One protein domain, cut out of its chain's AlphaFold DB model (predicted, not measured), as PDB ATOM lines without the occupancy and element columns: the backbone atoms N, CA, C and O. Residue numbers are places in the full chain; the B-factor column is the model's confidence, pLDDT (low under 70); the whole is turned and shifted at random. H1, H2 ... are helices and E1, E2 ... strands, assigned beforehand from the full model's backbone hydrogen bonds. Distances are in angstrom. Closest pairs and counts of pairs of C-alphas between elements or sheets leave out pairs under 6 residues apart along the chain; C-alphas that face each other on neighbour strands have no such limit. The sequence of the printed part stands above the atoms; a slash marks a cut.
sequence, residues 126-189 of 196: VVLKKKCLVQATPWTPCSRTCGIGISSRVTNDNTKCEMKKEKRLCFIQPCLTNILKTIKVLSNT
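This is residues 126 to 189 of the 196 residues of the protein "TSP1_CCN domain-containing protein" of Patagioenas fasciata monilis (UniProt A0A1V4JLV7). A long two-stranded hairpin, E1 and E2, makes the body, with the unnamed stretch of residues 126 to 146 running beside it; beyond one end of the hairpin a single helix, H1, sticks out with residues 178 to 189 standing free. The outline is a rod of 64 by 16 by 16 A, and the free end of the helix adds to its length. The printed part has 64 residues with two named strands and one named helix, in the order E1, E2, H1; the sheet, E1 - E2, is antiparallel. The class is mixed, helices and strands, with under half of the residues in named elements, and the whole is extended, with a radius of gyration of the C-alphas of 19.4 A.

E1 is residues 147 to 155, 25.6 A from first to last C-alpha, and begins with C-alpha 147 at (23.799, -2.658, -7.346). E2 is residues 164 to 172, 25.1 A long, and ends with C-alpha 172 at (27.678, 0.054, -5.999). H1 is residues 176 to 187, 16.4 A long, with C-alpha 187 at (27.202, -24.921, -15.682).

E1 and E2 form a hairpin, antiparallel, with 155 degrees between their directions. The C-alphas of Ser 152 and Lys 167 face each other at 4.4 A. N 149 and O 170 are within hydrogen-bond range at 2.8 A, as are N 164 and O 155 at 2.9 A. Outside the named strands, residues 128 to 129 pair with residues 132 to 133, antiparallel. A tight link of 3 residues joins E2 to H1, while E1 and H1 are apart. In H1, 7 of 8 O i to N i+4 pairs are within hydrogen-bond range.

The C-alphas farthest apart, those of Lys 131 and Thr 189, are 64.3 A from each other. Without residues 178 to 189, the body spans 49 by 16 by 12 A. The printed part has no cut. The link from E1 to E2, 8 residues, is short, and no link between named elements is long. The mean pLDDT of the printed part is 78.5, with residues 126 to 131 and 177 to 189 under 70.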
ATOM      1  N   VAL A 126      31.388  26.624   1.164       51.53
ATOM      2  CA  VAL A 126      30.313  27.608   1.044       51.53
ATOM      3  C   VAL A 126      30.695  28.525  -0.109       51.53
ATOM      4  O   VAL A 126      31.365  29.542   0.060       51.53
ATOM      5  N   VAL A 127      30.340  28.110  -1.320       57.28
ATOM      6  CA  VAL A 127      30.568  28.891  -2.536       57.28
ATOM      7  C   VAL A 127      29.414  29.880  -2.670       57.28
ATOM      8  O   VAL A 127      28.293  29.491  -2.984       57.28
ATOM      9  N   LEU A 128      29.664  31.168  -2.428       54.06
ATOM     10  CA  LEU A 128      28.678  32.219  -2.686       54.06
ATOM     11  C   LEU A 128      28.442  32.308  -4.200       54.06
ATOM     12  O   LEU A 128      29.291  32.797  -4.946       54.06
ATOM     13  N   LYS A 129      27.292  31.820  -4.665       55.19
ATOM     14  CA  LYS A 129      26.943  31.772  -6.087       55.19
ATOM     15  C   LYS A 129      25.637  32.526  -6.292       55.19
ATOM     16  O   LYS A 129      24.643  32.249  -5.637       55.19
ATOM     17  N   LYS A 130      25.647  33.501  -7.210       55.53
ATOM     18  CA  LYS A 130      24.451  34.169  -7.762       55.53
ATOM     19  C   LYS A 130      23.376  34.508  -6.710       55.53
ATOM     20  O   LYS A 130      22.244  34.055  -6.820       55.53
ATOM     21  N   LYS A 131      23.723  35.380  -5.755       62.75
ATOM     22  CA  LYS A 131      22.803  35.980  -4.762       62.75
ATOM     23  C   LYS A 131      22.375  35.065  -3.603       62.75
ATOM     24  O   LYS A 131      21.640  35.537  -2.742       62.75
ATOM     25  N   CYS A 132      22.862  33.823  -3.529       71.50
ATOM     26  CA  CYS A 132      22.574  32.925  -2.411       71.50
ATOM     27  C   CYS A 132      23.844  32.376  -1.760       71.50
ATOM     28  O   CYS A 132      24.829  32.047  -2.428       71.50
ATOM     29  N   LEU A 133      23.820  32.291  -0.429       77.75
ATOM     30  CA  LEU A 133      24.847  31.589   0.325       77.75
ATOM     31  C   LEU A 133      24.607  30.087   0.163       77.75
ATOM     32  O   LEU A 133      23.798  29.521   0.898       77.75
ATOM     33  N   VAL A 134      25.276  29.459  -0.808       81.06
ATOM     34  CA  VAL A 134      25.056  28.039  -1.100       81.06
ATOM     35  C   VAL A 134      25.542  27.180   0.066       81.06
ATOM     36  O   VAL A 134      26.714  27.195   0.438       81.06
ATOM     37  N   GLN A 135      24.626  26.403   0.620       78.50
ATOM     38  CA  GLN A 135      24.819  25.390   1.635       78.50
ATOM     39  C   GLN A 135      24.271  24.082   1.074       78.50
ATOM     40  O   GLN A 135      23.073  23.944   0.830       78.50
ATOM     41  N   ALA A 136      25.160  23.118   0.857       84.75
ATOM     42  CA  ALA A 136      24.805  21.801   0.352       84.75
ATOM     43  C   ALA A 136      25.396  20.741   1.271       84.75
ATOM     44  O   ALA A 136      26.616  20.652   1.382       84.75
ATOM     45  N   THR A 137      24.557  19.927   1.910       86.38
ATOM     46  CA  THR A 137      25.046  18.804   2.715       86.38
ATOM     47  C   THR A 137      25.761  17.784   1.823       86.38
ATOM     48  O   THR A 137      25.468  17.688   0.623       86.38
ATOM     49  N   PRO A 138      26.654  16.951   2.385       89.50
ATOM     50  CA  PRO A 138      27.139  15.781   1.673       89.50
ATOM     51  C   PRO A 138      25.972  14.867   1.279       89.50
ATOM     52  O   PRO A 138      24.890  14.904   1.876       89.50
ATOM     53  N   TRP A 139      26.198  14.038   0.265       90.62
ATOM     54  CA  TRP A 139      25.257  12.984  -0.095       90.62
ATOM     55  C   TRP A 139      25.211  11.917   0.999       90.62
ATOM     56  O   TRP A 139      26.253  11.522   1.520       90.62
ATOM     57  N   THR A 140      24.015  11.417   1.310       92.00
ATOM     58  CA  THR A 140      23.848  10.242   2.166       92.00
ATOM     59  C   THR A 140      24.523   9.023   1.534       92.00
ATOM     60  O   THR A 140      24.649   8.963   0.301       92.00
ATOM     61  N   PRO A 141      24.873   8.006   2.339       94.56
ATOM     62  CA  PRO A 141      25.185   6.685   1.817       94.56
ATOM     63  C   PRO A 141      24.091   6.191   0.863       94.56
ATOM     64  O   PRO A 141      22.926   6.603   0.951       94.56
ATOM     65  N   CYS A 142      24.484   5.332  -0.075       93.12
ATOM     66  CA  CYS A 142      23.543   4.726  -1.004       93.12
ATOM     67  C   CYS A 142      22.538   3.868  -0.230       93.12
ATOM     68  O   CYS A 142      22.912   3.149   0.694       93.12
ATOM     69  N   SER A 143      21.268   3.909  -0.623       94.94
ATOM     70  CA  SER A 143      20.206   3.126   0.022       94.94
ATOM     71  C   SER A 143      20.398   1.607  -0.068       94.94
ATOM     72  O   SER A 143      19.728   0.866   0.644       94.94
ATOM     73  N   ARG A 144      21.262   1.128  -0.971       89.94
ATOM     74  CA  ARG A 144      21.620  -0.289  -1.116       89.94
ATOM     75  C   ARG A 144      23.109  -0.469  -0.860       89.94
ATOM     76  O   ARG A 144      23.875   0.464  -1.044       89.94
ATOM     77  N   THR A 145      23.510  -1.678  -0.485       90.06
ATOM     78  CA  THR A 145      24.919  -2.074  -0.318       90.06
ATOM     79  C   THR A 145      25.509  -2.738  -1.564       90.06
ATOM     80  O   THR A 145      26.713  -2.953  -1.625       90.06
ATOM     81  N   CYS A 146      24.682  -3.059  -2.563       89.06
ATOM     82  CA  CYS A 146      25.093  -3.594  -3.857       89.06
ATOM     83  C   CYS A 146      24.111  -3.152  -4.952       89.06
ATOM     84  O   CYS A 146      22.933  -2.895  -4.681       89.06
ATOM     85  N   GLY A 147      24.592  -3.069  -6.190       88.00
ATOM     86  CA  GLY A 147      23.799  -2.658  -7.346       88.00
ATOM     87  C   GLY A 147      23.391  -1.180  -7.328       88.00
ATOM     88  O   GLY A 147      24.105  -0.320  -6.816       88.00
ATOM     89  N   ILE A 148      22.242  -0.886  -7.938       93.31
ATOM     90  CA  ILE A 148      21.728   0.478  -8.120       93.31
ATOM     91  C   ILE A 148      20.892   0.883  -6.901       93.31
ATOM     92  O   ILE A 148      20.004   0.142  -6.468       93.31
ATOM     93  N   GLY A 149      21.146   2.073  -6.361       92.88
ATOM     94  CA  GLY A 149      20.394   2.648  -5.248       92.88
ATOM     95  C   GLY A 149      20.214   4.159  -5.369       92.88
ATOM     96  O   GLY A 149      20.491   4.761  -6.407       92.88
ATOM     97  N   ILE A 150      19.739   4.777  -4.287       93.44
ATOM     98  CA  ILE A 150      19.448   6.211  -4.222       93.44
ATOM     99  C   ILE A 150      20.260   6.835  -3.087       93.44
ATOM    100  O   ILE A 150      20.278   6.322  -1.970       93.44
ATOM    101  N   SER A 151      20.900   7.969  -3.363       93.50
ATOM    102  CA  SER A 151      21.488   8.845  -2.344       93.50
ATOM    103  C   SER A 151      20.760  10.185  -2.342       93.50
ATOM    104  O   SER A 151      20.266  10.637  -3.377       93.50
ATOM    105  N   SER A 152      20.646  10.803  -1.171       92.69
ATOM    106  CA  SER A 152      19.933  12.068  -0.978       92.69
ATOM    107  C   SER A 152      20.868  13.138  -0.422       92.69
ATOM    108  O   SER A 152      21.835  12.811   0.256       92.69
ATOM    109  N   ARG A 153      20.579  14.413  -0.661       93.31
ATOM    110  CA  ARG A 153      21.203  15.541   0.051       93.31
ATOM    111  C   ARG A 153      20.195  16.666   0.225       93.31
ATOM    112  O   ARG A 153      19.156  16.657  -0.433       93.31
ATOM    113  N   VAL A 154      20.505  17.640   1.071       91.50
ATOM    114  CA  VAL A 154      19.753  18.896   1.149       91.50
ATOM    115  C   VAL A 154      20.652  20.024   0.659       91.50
ATOM    116  O   VAL A 154      21.797  20.135   1.094       91.50
ATOM    117  N   THR A 155      20.155  20.832  -0.272       89.19
ATOM    118  CA  THR A 155      20.881  21.973  -0.836       89.19
ATOM    119  C   THR A 155      19.944  23.145  -1.078       89.19
ATOM    120  O   THR A 155      18.776  22.955  -1.421       89.19
ATOM    121  N   ASN A 156      20.459  24.358  -0.921       85.19
ATOM    122  CA  ASN A 156      19.786  25.585  -1.342       85.19
ATOM    123  C   ASN A 156      20.311  26.140  -2.680       85.19
ATOM    124  O   ASN A 156      20.049  27.300  -3.003       85.19
ATOM    125  N   ASP A 157      21.021  25.322  -3.469       85.75
ATOM    126  CA  ASP A 157      21.461  25.648  -4.836       85.75
ATOM    127  C   ASP A 157      20.278  25.619  -5.823       85.75
ATOM    128  O   ASP A 157      20.184  24.787  -6.722       85.75
ATOM    129  N   ASN A 158      19.315  26.515  -5.617       84.88
ATOM    130  CA  ASN A 158      18.227  26.776  -6.548       84.88
ATOM    131  C   ASN A 158      18.001  28.280  -6.695       84.88
ATOM    132  O   ASN A 158      18.460  29.085  -5.885       84.88
ATOM    133  N   THR A 159      17.259  28.668  -7.731       83.69
ATOM    134  CA  THR A 159      16.990  30.079  -8.055       83.69
ATOM    135  C   THR A 159      16.275  30.847  -6.941       83.69
ATOM    136  O   THR A 159      16.375  32.070  -6.902       83.69
ATOM    137  N   LYS A 160      15.576  30.144  -6.039       81.00
ATOM    138  CA  LYS A 160      14.837  30.709  -4.901       81.00
ATOM    139  C   LYS A 160      15.605  30.643  -3.574       81.00
ATOM    140  O   LYS A 160      15.111  31.154  -2.580       81.00
ATOM    141  N   CYS A 161      16.812  30.072  -3.547       82.75
ATOM    142  CA  CYS A 161      17.649  29.924  -2.348       82.75
ATOM    143  C   CYS A 161      17.013  29.101  -1.210       82.75
ATOM    144  O   CYS A 161      17.393  29.244  -0.049       82.75
ATOM    145  N   GLU A 162      16.040  28.246  -1.518       86.56
ATOM    146  CA  GLU A 162      15.304  27.463  -0.519       86.56
ATOM    147  C   GLU A 162      16.013  26.139  -0.238       86.56
ATOM    148  O   GLU A 162      16.464  25.479  -1.167       86.56
ATOM    149  N   MET A 163      16.055  25.680   1.010       86.31
ATOM    150  CA  MET A 163      16.584  24.348   1.316       86.31
ATOM    151  C   MET A 163      15.682  23.264   0.711       86.31
ATOM    152  O   MET A 163      14.540  23.089   1.135       86.31
ATOM    153  N   LYS A 164      16.190  22.523  -0.279       87.19
ATOM    154  CA  LYS A 164      15.463  21.445  -0.964       87.19
ATOM    155  C   LYS A 164      16.213  20.128  -0.890       87.19
ATOM    156  O   LYS A 164      17.441  20.086  -0.902       87.19
ATOM    157  N   LYS A 165      15.452  19.035  -0.823       92.44
ATOM    158  CA  LYS A 165      15.993  17.677  -0.857       92.44
ATOM    159  C   LYS A 165      16.198  17.240  -2.304       92.44
ATOM    160  O   LYS A 165      15.240  17.129  -3.061       92.44
ATOM    161  N   GLU A 166      17.435  16.936  -2.654       93.50
ATOM    162  CA  GLU A 166      17.804  16.349  -3.938       93.50
ATOM    163  C   GLU A 166      18.073  14.853  -3.782       93.50
ATOM    164  O   GLU A 166      18.562  14.400  -2.743       93.50
ATOM    165  N   LYS A 167      17.765  14.077  -4.825       93.62
ATOM    166  CA  LYS A 167      18.050  12.640  -4.913       93.62
ATOM    167  C   LYS A 167      18.865  12.368  -6.174       93.62
ATOM    168  O   LYS A 167      18.586  12.951  -7.216       93.62
ATOM    169  N   ARG A 168      19.835  11.461  -6.088       93.56
ATOM    170  CA  ARG A 168      20.582  10.941  -7.243       93.56
ATOM    171  C   ARG A 168      20.681   9.424  -7.180       93.56
ATOM    172  O   ARG A 168      20.669   8.844  -6.091       93.56
ATOM    173  N   LEU A 169      20.853   8.806  -8.343       94.38
ATOM    174  CA  LEU A 169      21.211   7.395  -8.435       94.38
ATOM    175  C   LEU A 169      22.666   7.187  -7.995       94.38
ATOM    176  O   LEU A 169      23.540   8.007  -8.280       94.38
ATOM    177  N   CYS A 170      22.911   6.095  -7.280       91.19
ATOM    178  CA  CYS A 170      24.238   5.610  -6.919       91.19
ATOM    179  C   CYS A 170      24.401   4.173  -7.412       91.19
ATOM    180  O   CYS A 170      23.457   3.388  -7.385       91.19
ATOM    181  N   PHE A 171      25.611   3.850  -7.853       92.12
ATOM    182  CA  PHE A 171      25.975   2.535  -8.361       92.12
ATOM    183  C   PHE A 171      27.049   1.962  -7.442       92.12
ATOM    184  O   PHE A 171      28.126   2.543  -7.310       92.12
ATOM    185  N   ILE A 172      26.732   0.857  -6.777       89.81
ATOM    186  CA  ILE A 172      27.678   0.054  -5.999       89.81
ATOM    187  C   ILE A 172      27.917  -1.247  -6.761       89.81
ATOM    188  O   ILE A 172      27.140  -1.602  -7.651       89.81
ATOM    189  N   GLN A 173      28.999  -1.947  -6.421       87.19
ATOM    190  CA  GLN A 173      29.332  -3.261  -6.956       87.19
ATOM    191  C   GLN A 173      28.070  -4.127  -7.144       87.19
ATOM    192  O   GLN A 173      27.215  -4.169  -6.249       87.19
ATOM    193  N   PRO A 174      27.912  -4.794  -8.301       85.94
ATOM    194  CA  PRO A 174      26.747  -5.622  -8.575       85.94
ATOM    195  C   PRO A 174      26.563  -6.695  -7.501       85.94
ATOM    196  O   PRO A 174      27.522  -7.274  -6.993       85.94
ATOM    197  N   CYS A 175      25.307  -6.981  -7.163       85.19
ATOM    198  CA  CYS A 175      24.988  -8.019  -6.195       85.19
ATOM    199  C   CYS A 175      25.404  -9.397  -6.742       85.19
ATOM    200  O   CYS A 175      24.917  -9.831  -7.789       85.19
ATOM    201  N   LEU A 176      26.269 -10.106  -6.008       78.50
ATOM    202  CA  LEU A 176      26.780 -11.436  -6.378       78.50
ATOM    203  C   LEU A 176      25.670 -12.491  -6.533       78.50
ATOM    204  O   LEU A 176      25.850 -13.491  -7.227       78.50
ATOM    205  N   THR A 177      24.495 -12.246  -5.947       68.00
ATOM    206  CA  THR A 177      23.307 -13.101  -6.076       68.00
ATOM    207  C   THR A 177      22.845 -13.281  -7.523       68.00
ATOM    208  O   THR A 177      22.273 -14.322  -7.836       68.00
ATOM    209  N   ASN A 178      23.108 -12.316  -8.411       59.22
ATOM    210  CA  ASN A 178      22.774 -12.442  -9.831       59.22
ATOM    211  C   ASN A 178      23.880 -13.131 -10.641       59.22
ATOM    212  O   ASN A 178      23.570 -13.872 -11.565       59.22
ATOM    213  N   ILE A 179      25.152 -12.978 -10.262       59.91
ATOM    214  CA  ILE A 179      26.284 -13.595 -10.978       59.91
ATOM    215  C   ILE A 179      26.297 -15.117 -10.763       59.91
ATOM    216  O   ILE A 179      26.482 -15.880 -11.710       59.91
ATOM    217  N   LEU A 180      26.006 -15.580  -9.543       57.28
ATOM    218  CA  LEU A 180      25.936 -17.015  -9.239       57.28
ATOM    219  C   LEU A 180      24.753 -17.721  -9.919       57.28
ATOM    220  O   LEU A 180      24.838 -18.915 -10.201       57.28
ATOM    221  N   LYS A 181      23.660 -17.005 -10.213       56.62
ATOM    222  CA  LYS A 181      22.530 -17.555 -10.979       56.62
ATOM    223  C   LYS A 181      22.902 -17.744 -12.450       56.62
ATOM    224  O   LYS A 181      22.603 -18.795 -13.006       56.62
ATOM    225  N   THR A 182      23.618 -16.795 -13.050       54.84
ATOM    226  CA  THR A 182      24.071 -16.897 -14.448       54.84
ATOM    227  C   THR A 182      25.130 -17.987 -14.638       54.84
ATOM    228  O   THR A 182      25.074 -18.726 -15.619       54.84
ATOM    229  N   ILE A 183      26.049 -18.159 -13.677       58.25
ATOM    230  CA  ILE A 183      27.033 -19.256 -13.718       58.25
ATOM    231  C   ILE A 183      26.340 -20.617 -13.584       58.25
ATOM    232  O   ILE A 183      26.693 -21.528 -14.324       58.25
ATOM    233  N   LYS A 184      25.323 -20.754 -12.719       50.94
ATOM    234  CA  LYS A 184      24.555 -22.008 -12.588       50.94
ATOM    235  C   LYS A 184      23.812 -22.400 -13.871       50.94
ATOM    236  O   LYS A 184      23.703 -23.582 -14.176       50.94
ATOM    237  N   VAL A 185      23.333 -21.424 -14.645       53.38
ATOM    238  CA  VAL A 185      22.703 -21.676 -15.954       53.38
ATOM    239  C   VAL A 185      23.736 -22.138 -16.990       53.38
ATOM    240  O   VAL A 185      23.466 -23.082 -17.732       53.38
ATOM    241  N   LEU A 186      24.937 -21.544 -16.998       49.84
ATOM    242  CA  LEU A 186      26.042 -21.952 -17.879       49.84
ATOM    243  C   LEU A 186      26.679 -23.296 -17.467       49.84
ATOM    244  O   LEU A 186      27.160 -24.039 -18.320       49.84
ATOM    245  N   SER A 187      26.687 -23.636 -16.174       50.88
ATOM    246  CA  SER A 187      27.202 -24.921 -15.682       50.88
ATOM    247  C   SER A 187      26.221 -26.073 -15.898       50.88
ATOM    248  O   SER A 187      26.658 -27.203 -16.069       50.88
ATOM    249  N   ASN A 188      24.914 -25.795 -15.949       48.41
ATOM    250  CA  ASN A 188      23.886 -26.801 -16.234       48.41
ATOM    251  C   ASN A 188      23.670 -27.057 -17.740       48.41
ATOM    252  O   ASN A 188      22.905 -27.946 -18.093       48.41
ATOM    253  N   THR A 189      24.332 -26.308 -18.631       50.25
ATOM    254  CA  THR A 189      24.244 -26.480 -20.099       50.25
ATOM    255  C   THR A 189      25.492 -27.110 -20.729       50.25
ATOM    256  O   THR A 189      25.601 -27.172 -21.951       50.25
TER     257      THR A 189